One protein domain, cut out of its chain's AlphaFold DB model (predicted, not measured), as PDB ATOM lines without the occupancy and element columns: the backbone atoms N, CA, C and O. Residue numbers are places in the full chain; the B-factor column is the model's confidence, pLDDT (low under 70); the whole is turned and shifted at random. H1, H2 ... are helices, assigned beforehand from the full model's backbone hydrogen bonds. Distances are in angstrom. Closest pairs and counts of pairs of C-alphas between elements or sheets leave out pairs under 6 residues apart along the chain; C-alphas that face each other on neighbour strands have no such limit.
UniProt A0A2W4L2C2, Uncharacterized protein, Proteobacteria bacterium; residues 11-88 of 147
ATOM      1  N   LEU A  11     210.142 206.742 384.222       64.19
ATOM      2  CA  LEU A  11     211.526 207.165 383.967       64.19
ATOM      3  C   LEU A  11     212.136 206.514 382.714       64.19
ATOM      4  O   LEU A  11     213.013 207.104 382.072       64.19
ATOM      5  N   GLN A  12     211.715 205.294 382.367       65.44
ATOM      6  CA  GLN A  12     212.124 204.630 381.127       65.44
ATOM      7  C   GLN A  12     211.439 205.240 379.895       65.44
ATOM      8  O   GLN A  12     212.111 205.387 378.873       65.44
ATOM      9  N   ASP A  13     210.174 205.663 379.991       66.69
ATOM     10  CA  ASP A  13     209.457 206.359 378.906       66.69
ATOM     11  C   ASP A  13     210.027 207.766 378.640       66.69
ATOM     12  O   ASP A  13     210.267 208.140 377.490       66.69
ATOM     13  N   GLU A  14     210.364 208.515 379.696       64.50
ATOM     14  CA  GLU A  14     211.066 209.808 379.613       64.50
ATOM     15  C   GLU A  14     212.454 209.670 378.965       64.50
ATOM     16  O   GLU A  14     212.804 210.411 378.041       64.50
ATOM     17  N   LYS A  15     213.247 208.667 379.377       63.44
ATOM     18  CA  LYS A  15     214.556 208.388 378.760       63.44
ATOM     19  C   LYS A  15     214.428 207.912 377.315       63.44
ATOM     20  O   LYS A  15     215.273 208.270 376.495       63.44
ATOM     21  N   ALA A  16     213.399 207.133 376.982       66.62
ATOM     22  CA  ALA A  16     213.127 206.697 375.612       66.62
ATOM     23  C   ALA A  16     212.720 207.877 374.711       66.62
ATOM     24  O   ALA A  16     213.243 208.005 373.600       66.62
ATOM     25  N   LYS A  17     211.883 208.798 375.208       68.62
ATOM     26  CA  LYS A  17     211.530 210.056 374.524       68.62
ATOM     27  C   LYS A  17     212.731 210.984 374.346       68.62
ATOM     28  O   LYS A  17     212.961 211.468 373.237       68.62
ATOM     29  N   GLY A  18     213.539 211.184 375.390       70.81
ATOM     30  CA  GLY A  18     214.754 212.006 375.329       70.81
ATOM     31  C   GLY A  18     215.795 211.463 374.344       70.81
ATOM     32  O   GLY A  18     216.456 212.224 373.629       70.81
ATOM     33  N   ARG A  19     215.887 210.133 374.228       75.56
ATOM     34  CA  ARG A  19     216.725 209.465 373.226       75.56
ATOM     35  C   ARG A  19     216.194 209.681 371.809       75.56
ATOM     36  O   ARG A  19     216.980 210.016 370.934       75.56
ATOM     37  N   GLY A  20     214.875 209.628 371.608       83.62
ATOM     38  CA  GLY A  20     214.236 209.909 370.316       83.62
ATOM     39  C   GLY A  20     214.476 211.333 369.798       83.62
ATOM     40  O   GLY A  20     214.785 211.513 368.621       83.62
ATOM     41  N   VAL A  21     214.408 212.346 370.669       80.00
ATOM     42  CA  VAL A  21     214.707 213.745 370.295       80.00
ATOM     43  C   VAL A  21     216.188 213.918 369.950       80.00
ATOM     44  O   VAL A  21     216.527 214.567 368.960       80.00
ATOM     45  N   THR A  22     217.074 213.294 370.728       85.75
ATOM     46  CA  THR A  22     218.524 213.342 370.491       85.75
ATOM     47  C   THR A  22     218.905 212.628 369.196       85.75
ATOM     48  O   THR A  22     219.712 213.141 368.423       85.75
ATOM     49  N   ASP A  23     218.301 211.473 368.917       82.62
ATOM     50  CA  ASP A  23     218.527 210.721 367.686       82.62
ATOM     51  C   ASP A  23     217.974 211.464 366.469       82.62
ATOM     52  O   ASP A  23     218.630 211.495 365.429       82.62
ATOM     53  N   LEU A  24     216.828 212.143 366.597       79.75
ATOM     54  CA  LEU A  24     216.297 213.009 365.544       79.75
ATOM     55  C   LEU A  24     217.232 214.191 365.277       79.75
ATOM     56  O   LEU A  24     217.560 214.453 364.124       79.75
ATOM     57  N   PHE A  25     217.718 214.861 366.323       83.12
ATOM     58  CA  PHE A  25     218.689 215.944 366.188       83.12
ATOM     59  C   PHE A  25     219.986 215.458 365.536       83.12
ATOM     60  O   PHE A  25     220.464 216.054 364.574       83.12
ATOM     61  N   ARG A  26     220.526 214.321 365.988       82.38
ATOM     62  CA  ARG A  26     221.724 213.707 365.407       82.38
ATOM     63  C   ARG A  26     221.513 213.350 363.941       82.38
ATOM     64  O   ARG A  26     222.396 213.595 363.128       82.38
ATOM     65  N   LYS A  27     220.342 212.817 363.591       79.44
ATOM     66  CA  LYS A  27     219.976 212.489 362.212       79.44
ATOM     67  C   LYS A  27     219.830 213.750 361.364       79.44
ATOM     68  O   LYS A  27     220.333 213.770 360.255       79.44
ATOM     69  N   VAL A  28     219.247 214.825 361.893       78.31
ATOM     70  CA  VAL A  28     219.155 216.129 361.214       78.31
ATOM     71  C   VAL A  28     220.532 216.762 361.013       78.31
ATOM     72  O   VAL A  28     220.786 217.303 359.946       78.31
ATOM     73  N   VAL A  29     221.446 216.661 361.979       81.44
ATOM     74  CA  VAL A  29     222.813 217.194 361.852       81.44
ATOM     75  C   VAL A  29     223.636 216.376 360.854       81.44
ATOM     76  O   VAL A  29     224.241 216.940 359.946       81.44
ATOM     77  N   VAL A  30     223.629 215.044 360.971       77.56
ATOM     78  CA  VAL A  30     224.384 214.145 360.080       77.56
ATOM     79  C   VAL A  30     223.825 214.186 358.656       77.56
ATOM     80  O   VAL A  30     224.584 214.339 357.699       77.56
ATOM     81  N   SER A  31     222.501 214.124 358.504       74.81
ATOM     82  CA  SER A  31     221.851 214.284 357.204       74.81
ATOM     83  C   SER A  31     221.950 215.715 356.693       74.81
ATOM     84  O   SER A  31     222.037 215.887 355.493       74.81
ATOM     85  N   GLY A  32     221.980 216.738 357.547       71.06
ATOM     86  CA  GLY A  32     222.150 218.139 357.150       71.06
ATOM     87  C   GLY A  32     223.535 218.414 356.571       71.06
ATOM     88  O   GLY A  32     223.652 219.082 355.550       71.06
ATOM     89  N   MET A  33     224.580 217.812 357.143       71.19
ATOM     90  CA  MET A  33     225.918 217.849 356.549       71.19
ATOM     91  C   MET A  33     225.971 217.085 355.218       71.19
ATOM     92  O   MET A  33     226.598 217.566 354.283       71.19
ATOM     93  N   GLY A  34     225.288 215.940 355.089       66.00
ATOM     94  CA  GLY A  34     225.237 215.172 353.835       66.00
ATOM     95  C   GLY A  34     224.342 215.785 352.747       66.00
ATOM     96  O   GLY A  34     224.679 215.742 351.566       66.00
ATOM     97  N   ALA A  35     223.223 216.396 353.129       65.38
ATOM     98  CA  ALA A  35     222.210 216.942 352.232       65.38
ATOM     99  C   ALA A  35     222.588 218.309 351.656       65.38
ATOM    100  O   ALA A  35     222.040 218.680 350.630       65.38
ATOM    101  N   LEU A  36     223.524 219.040 352.273       62.78
ATOM    102  CA  LEU A  36     224.108 220.249 351.680       62.78
ATOM    103  C   LEU A  36     225.119 219.931 350.563       62.78
ATOM    104  O   LEU A  36     225.344 220.773 349.697       62.78
ATOM    105  N   PHE A  37     225.708 218.726 350.559       63.69
ATOM    106  CA  PHE A  37     226.534 218.226 349.449       63.69
ATOM    107  C   PHE A  37     225.721 217.481 348.387       63.69
ATOM    108  O   PHE A  37     226.177 217.333 347.254       63.69
ATOM    109  N   MET A  38     224.522 217.016 348.734       61.47
ATOM    110  CA  MET A  38     223.569 216.486 347.769       61.47
ATOM    111  C   MET A  38     222.842 217.665 347.120       61.47
ATOM    112  O   MET A  38     222.390 218.588 347.790       61.47
ATOM    113  N   THR A  39     222.753 217.658 345.798       69.00
ATOM    114  CA  THR A  39     222.017 218.657 345.016       69.00
ATOM    115  C   THR A  39     220.536 218.709 345.428       69.00
ATOM    116  O   THR A  39     220.081 217.935 346.266       69.00
ATOM    117  N   GLU A  40     219.762 219.627 344.846       67.88
ATOM    118  CA  GLU A  40     218.351 219.937 345.160       67.88
ATOM    119  C   GLU A  40     217.436 218.716 345.449       67.88
ATOM    120  O   GLU A  40     216.497 218.799 346.248       67.88
ATOM    121  N   GLU A  41     217.730 217.559 344.851       68.62
ATOM    122  CA  GLU A  41     217.051 216.285 345.106       68.62
ATOM    123  C   GLU A  41     217.247 215.733 346.528       68.62
ATOM    124  O   GLU A  41     216.295 215.198 347.098       68.62
ATOM    125  N   GLY A  42     218.421 215.898 347.143       70.75
ATOM    126  CA  GLY A  42     218.713 215.422 348.500       70.75
ATOM    127  C   GLY A  42     217.916 216.167 349.570       70.75
ATOM    128  O   GLY A  42     217.309 215.548 350.447       70.75
ATOM    129  N   ILE A  43     217.824 217.493 349.442       70.88
ATOM    130  CA  ILE A  43     216.991 218.332 350.315       70.88
ATOM    131  C   ILE A  43     215.514 217.977 350.121       70.88
ATOM    132  O   ILE A  43     214.777 217.795 351.091       70.88
ATOM    133  N   ARG A  44     215.074 217.806 348.869       73.06
ATOM    134  CA  ARG A  44     213.688 217.439 348.558       73.06
ATOM    135  C   ARG A  44     213.309 216.067 349.122       73.06
ATOM    136  O   ARG A  44     212.183 215.910 349.592       73.06
ATOM    137  N   SER A  45     214.217 215.091 349.099       72.06
ATOM    138  CA  SER A  45     213.981 213.758 349.670       72.06
ATOM    139  C   SER A  45     213.918 213.791 351.203       72.06
ATOM    140  O   SER A  45     212.974 213.261 351.785       72.06
ATOM    141  N   ALA A  46     214.833 214.517 351.856       74.12
ATOM    142  CA  ALA A  46     214.824 214.692 353.312       74.12
ATOM    143  C   ALA A  46     213.544 215.394 353.810       74.12
ATOM    144  O   ALA A  46     212.960 215.017 354.825       74.12
ATOM    145  N   VAL A  47     213.057 216.386 353.062       70.62
ATOM    146  CA  VAL A  47     211.808 217.093 353.380       70.62
ATOM    147  C   VAL A  47     210.570 216.218 353.140       70.62
ATOM    148  O   VAL A  47     209.603 216.312 353.899       70.62
ATOM    149  N   LYS A  48     210.586 215.336 352.128       72.38
ATOM    150  CA  LYS A  48     209.501 214.363 351.886       72.38
ATOM    151  C   LYS A  48     209.351 213.372 353.041       72.38
ATOM    152  O   LYS A  48     208.220 213.057 353.412       72.38
ATOM    153  N   GLU A  49     210.457 212.919 353.630       71.00
ATOM    154  CA  GLU A  49     210.435 212.045 354.812       71.00
ATOM    155  C   GLU A  49     209.858 212.748 356.052       71.00
ATOM    156  O   GLU A  49     209.192 212.112 356.867       71.00
ATOM    157  N   LEU A  50     210.039 214.070 356.161       70.50
ATOM    158  CA  LEU A  50     209.553 214.881 357.283       70.50
ATOM    159  C   LEU A  50     208.070 215.289 357.181       70.50
ATOM    160  O   LEU A  50     207.562 215.916 358.108       70.50
ATOM    161  N   LYS A  51     207.360 214.938 356.091       68.75
ATOM    162  CA  LYS A  51     205.935 215.273 355.846       68.75
ATOM    163  C   LYS A  51     205.573 216.726 356.203       68.75
ATOM    164  O   LYS A  51     204.525 216.989 356.793       68.75
ATOM    165  N   LEU A  52     206.436 217.678 355.862       75.81
ATOM    166  CA  LEU A  52     206.194 219.076 356.210       75.81
ATOM    167  C   LEU A  52     205.090 219.687 355.325       75.81
ATOM    168  O   LEU A  52     205.113 219.488 354.105       75.81
ATOM    169  N   PRO A  53     204.140 220.448 355.906       78.69
ATOM    170  CA  PRO A  53     203.161 221.199 355.132       78.69
ATOM    171  C   PRO A  53     203.857 222.221 354.226       78.69
ATOM    172  O   PRO A  53     204.898 222.788 354.575       78.69
ATOM    173  N   LYS A  54     203.283 222.455 353.042       77.50
ATOM    174  CA  LYS A  54     203.898 223.291 351.997       77.50
ATOM    175  C   LYS A  54     204.133 224.727 352.470       77.50
ATOM    176  O   LYS A  54     205.130 225.329 352.079       77.50
ATOM    177  N   GLU A  55     203.267 225.254 353.332       81.75
ATOM    178  CA  GLU A  55     203.400 226.600 353.888       81.75
ATOM    179  C   GLU A  55     204.618 226.719 354.813       81.75
ATOM    180  O   GLU A  55     205.360 227.697 354.738       81.75
ATOM    181  N   ALA A  56     204.871 225.701 355.644       85.44
ATOM    182  CA  ALA A  56     206.014 225.679 356.556       85.44
ATOM    183  C   ALA A  56     207.343 225.609 355.792       85.44
ATOM    184  O   ALA A  56     208.301 226.293 356.149       85.44
ATOM    185  N   LEU A  57     207.386 224.835 354.704       82.75
ATOM    186  CA  LEU A  57     208.554 224.779 353.826       82.75
ATOM    187  C   LEU A  57     208.796 226.117 353.119       82.75
ATOM    188  O   LEU A  57     209.932 226.578 353.064       82.75
ATOM    189  N   ALA A  58     207.742 226.757 352.607       83.88
ATOM    190  CA  ALA A  58     207.854 228.062 351.959       83.88
ATOM    191  C   ALA A  58     208.363 229.139 352.932       83.88
ATOM    192  O   ALA A  58     209.247 229.919 352.578       83.88
ATOM    193  N   ALA A  59     207.868 229.144 354.173       84.50
ATOM    194  CA  ALA A  59     208.339 230.044 355.221       84.50
ATOM    195  C   ALA A  59     209.806 229.773 355.602       84.50
ATOM    196  O   ALA A  59     210.602 230.708 355.685       84.50
ATOM    197  N   ALA A  60     210.183 228.499 355.763       84.62
ATOM    198  CA  ALA A  60     211.553 228.104 356.079       84.62
ATOM    199  C   ALA A  60     212.535 228.476 354.958       84.62
ATOM    200  O   ALA A  60     213.611 228.992 355.242       84.62
ATOM    201  N   LEU A  61     212.158 228.279 353.691       85.62
ATOM    202  CA  LEU A  61     212.966 228.688 352.539       85.62
ATOM    203  C   LEU A  61     213.104 230.211 352.460       85.62
ATOM    204  O   LEU A  61     214.212 230.715 352.307       85.62
ATOM    205  N   ALA A  62     212.011 230.956 352.636       87.25
ATOM    206  CA  ALA A  62     212.057 232.417 352.646       87.25
ATOM    207  C   ALA A  62     212.953 232.961 353.777       87.25
ATOM    208  O   ALA A  62     213.676 233.942 353.588       87.25
ATOM    209  N   GLN A  63     212.942 232.313 354.945       88.00
ATOM    210  CA  GLN A  63     213.815 232.654 356.066       88.00
ATOM    211  C   GLN A  63     215.272 232.232 355.829       88.00
ATOM    212  O   GLN A  63     216.189 232.972 356.194       88.00
ATOM    213  N   ALA A  64     215.495 231.080 355.197       87.88
ATOM    214  CA  ALA A  64     216.823 230.598 354.842       87.88
ATOM    215  C   ALA A  64     217.499 231.523 353.823       87.88
ATOM    216  O   ALA A  64     218.658 231.874 354.017       87.88
ATOM    217  N   GLU A  65     216.779 231.989 352.799       86.62
ATOM    218  CA  GLU A  65     217.313 232.928 351.803       86.62
ATOM    219  C   GLU A  65     217.720 234.268 352.432       86.62
ATOM    220  O   GLU A  65     218.809 234.780 352.168       86.62
ATOM    221  N   ARG A  66     216.897 234.813 353.341       89.44
ATOM    222  CA  ARG A  66     217.232 236.045 354.077       89.44
ATOM    223  C   ARG A  66     218.461 235.860 354.965       89.44
ATOM    224  O   ARG A  66     219.394 236.655 354.888       89.44
ATOM    225  N   THR A  67     218.480 234.785 355.754       90.50
ATOM    226  CA  THR A  67     219.608 234.454 356.637       90.50
ATOM    227  C   THR A  67     220.887 234.240 355.831       90.50
ATOM    228  O   THR A  67     221.938 234.758 356.188       90.50
ATOM    229  N   LYS A  68     220.811 233.529 354.702       91.12
ATOM    230  CA  LYS A  68     221.945 233.298 353.804       91.12
ATOM    231  C   LYS A  68     222.500 234.612 353.264       91.12
ATOM    232  O   LYS A  68     223.709 234.816 353.327       91.12
ATOM    233  N   ALA A  69     221.647 235.506 352.763       90.06
ATOM    234  CA  ALA A  69     222.081 236.802 352.249       90.06
ATOM    235  C   ALA A  69     222.776 237.645 353.331       90.06
ATOM    236  O   ALA A  69     223.813 238.259 353.076       90.06
ATOM    237  N   GLU A  70     222.246 237.638 354.553       91.94
ATOM    238  CA  GLU A  70     222.833 238.358 355.679       91.94
ATOM    239  C   GLU A  70     224.169 237.758 356.130       91.94
ATOM    240  O   GLU A  70     225.139 238.495 356.295       91.94
ATOM    241  N   VAL A  71     224.259 236.430 356.243       94.00
ATOM    242  CA  VAL A  71     225.507 235.731 356.577       94.00
ATOM    243  C   VAL A  71     226.574 236.001 355.522       94.00
ATOM    244  O   VAL A  71     227.694 236.360 355.872       94.00
ATOM    245  N   LEU A  72     226.239 235.896 354.234       94.56
ATOM    246  CA  LEU A  72     227.182 236.188 353.153       94.56
ATOM    247  C   LEU A  72     227.651 237.646 353.187       94.56
ATOM    248  O   LEU A  72     228.833 237.910 352.977       94.56
ATOM    249  N   ARG A  73     226.758 238.589 353.504       92.94
ATOM    250  CA  ARG A  73     227.107 240.005 353.667       92.94
ATOM    251  C   ARG A  73     228.060 240.223 354.842       92.94
ATOM    252  O   ARG A  73     229.050 240.929 354.680       92.94
ATOM    253  N   ILE A  74     227.767 239.636 356.003       96.25
ATOM    254  CA  ILE A  74     228.593 239.763 357.213       96.25
ATOM    255  C   ILE A  74     229.967 239.141 356.975       96.25
ATOM    256  O   ILE A  74     230.976 239.796 357.198       96.25
ATOM    257  N   VAL A  75     230.009 237.910 356.464       95.06
ATOM    258  CA  VAL A  75     231.268 237.214 356.175       95.06
ATOM    259  C   VAL A  75     232.071 237.973 355.125       95.06
ATOM    260  O   VAL A  75     233.269 238.157 355.301       95.06
ATOM    261  N   GLY A  76     231.436 238.468 354.061       94.00
ATOM    262  CA  GLY A  76     232.115 239.283 353.054       94.00
ATOM    263  C   GLY A  76     232.707 240.570 353.637       94.00
ATOM    264  O   GLY A  76     233.847 240.915 353.326       94.00
ATOM    265  N   ALA A  77     231.965 241.252 354.512       93.31
ATOM    266  CA  ALA A  77     232.445 242.446 355.201       93.31
ATOM    267  C   ALA A  77     233.608 242.134 356.155       93.31
ATOM    268  O   ALA A  77     234.598 242.861 356.156       93.31
ATOM    269  N   GLU A  78     233.528 241.036 356.905       93.62
ATOM    270  CA  GLU A  78     234.578 240.611 357.833       93.62
ATOM    271  C   GLU A  78     235.845 240.178 357.094       93.62
ATOM    272  O   GLU A  78     236.942 240.576 357.466       93.62
ATOM    273  N   VAL A  79     235.714 239.429 355.993       92.06
ATOM    274  CA  VAL A  79     236.853 239.052 355.142       92.06
ATOM    275  C   VAL A  79     237.527 240.296 354.571       92.06
ATOM    276  O   VAL A  79     238.752 240.383 354.580       92.06
ATOM    277  N   ARG A  80     236.750 241.282 354.109       89.38
ATOM    278  CA  ARG A  80     237.298 242.555 353.630       89.38
ATOM    279  C   ARG A  80     238.014 243.320 354.746       89.38
ATOM    280  O   ARG A  80     239.148 243.733 354.546       89.38
ATOM    281  N   SER A  81     237.386 243.438 355.914       87.69
ATOM    282  CA  SER A  81     237.957 244.077 357.108       87.69
ATOM    283  C   SER A  81     239.248 243.389 357.570       87.69
ATOM    284  O   SER A  81     240.239 244.040 357.900       87.69
ATOM    285  N   PHE A  82     239.296 242.056 357.522       87.25
ATOM    286  CA  PHE A  82     240.497 241.274 357.804       87.25
ATOM    287  C   PHE A  82     241.614 241.561 356.795       87.25
ATOM    288  O   PHE A  82     242.753 241.796 357.185       87.25
ATOM    289  N   LEU A  83     241.301 241.592 355.498       85.00
ATOM    290  CA  LEU A  83     242.289 241.901 354.462       85.00
ATOM    291  C   LEU A  83     242.790 243.351 354.528       85.00
ATOM    292  O   LEU A  83     243.940 243.599 354.184       85.00
ATOM    293  N   GLU A  84     241.956 244.292 354.969       82.06
ATOM    294  CA  GLU A  84     242.337 245.695 355.179       82.06
ATOM    295  C   GLU A  84     243.153 245.896 356.470       82.06
ATOM    296  O   GLU A  84     244.031 246.753 356.514       82.06
ATOM    297  N   SER A  85     242.884 245.113 357.520       78.56
ATOM    298  CA  SER A  85     243.581 245.217 358.812       78.56
ATOM    299  C   SER A  85     244.905 244.455 358.862       78.56
ATOM    300  O   SER A  85     245.801 244.822 359.625       78.56
ATOM    301  N   VAL A  86     245.063 243.405 358.054       76.38
ATOM    302  CA  VAL A  86     246.336 242.704 357.916       76.38
ATOM    303  C   VAL A  86     247.215 243.473 356.934       76.38
ATOM    304  O   VAL A  86     246.986 243.445 355.727       76.38
ATOM    305  N   ASN A  87     248.278 244.099 357.444       75.44
ATOM    306  CA  ASN A  87     249.385 244.618 356.637       75.44
ATOM    307  C   ASN A  87     250.135 243.440 355.977       75.44
ATOM    308  O   ASN A  87     251.207 243.019 356.415       75.44
ATOM    309  N   LEU A  88     249.538 242.861 354.931       72.88
ATOM    310  CA  LEU A  88     250.087 241.714 354.206       72.88
ATOM    311  C   LEU A  88     251.465 242.032 353.635       72.88
ATOM    312  O   LEU A  88     252.315 241.151 353.610       72.88
TER     313      LEU A  88
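This is residues 11 to 88 of the 147 residues of an uncharacterized protein of Proteobacteria bacterium (UniProt A0A2W4L2C2). Two long helices, H1 and H3, spread apart as the arms of a wide, open V, and the short helix H2 links them near the base of the V, turning back from the end of H1. The arms do not meet: residues 11 to 27 of H1 and 58 to 85 of H3 stand free. The printed part has 78 residues with three named helices in the order H1, H2, H3 and no named strand; its class is all helix. It is extended, with a radius of gyration of the C-alphas of 18.6 A, and elongated, spanning 59 by 33 by 21 A.

H1, residues 11 to 35, begins at C-alpha 11 (211.526, 207.165, 383.967) and measures 34.9 A from first to last C-alpha. H2, residues 40 to 49, measures 14.8 A. H3, residues 54 to 85, is the longest helix at 45.8 A, from C-alpha 54 (203.898, 223.291, 351.997) to C-alpha 85 (243.581, 245.217, 358.812).

H1 and H2 only just touch, with 3 pairs of C-alphas within 8 A. H1 touches H2 with residue 35 alone, and the closest C-alphas of the two, those of Ala 35 and Gly 42, are 5.3 A apart. The two form a helical hairpin, running opposite ways at a shallow tilt of 16 degrees. H2 and H3 are only just apart, at 8.4 A between their closest C-alphas. H1 and H3 are apart. In H1, H2 and H3 every O i to N i+4 pair is within hydrogen-bond range.

The C-alphas farthest apart, those of Gln 12 and Asn 87, are 59.9 A apart. The printed part has no cut, and both links are tight, with 4 residues each. Mean pLDDT of the printed part is 79.0; residues 11 to 17, 34 to 41 and 51 are under 70.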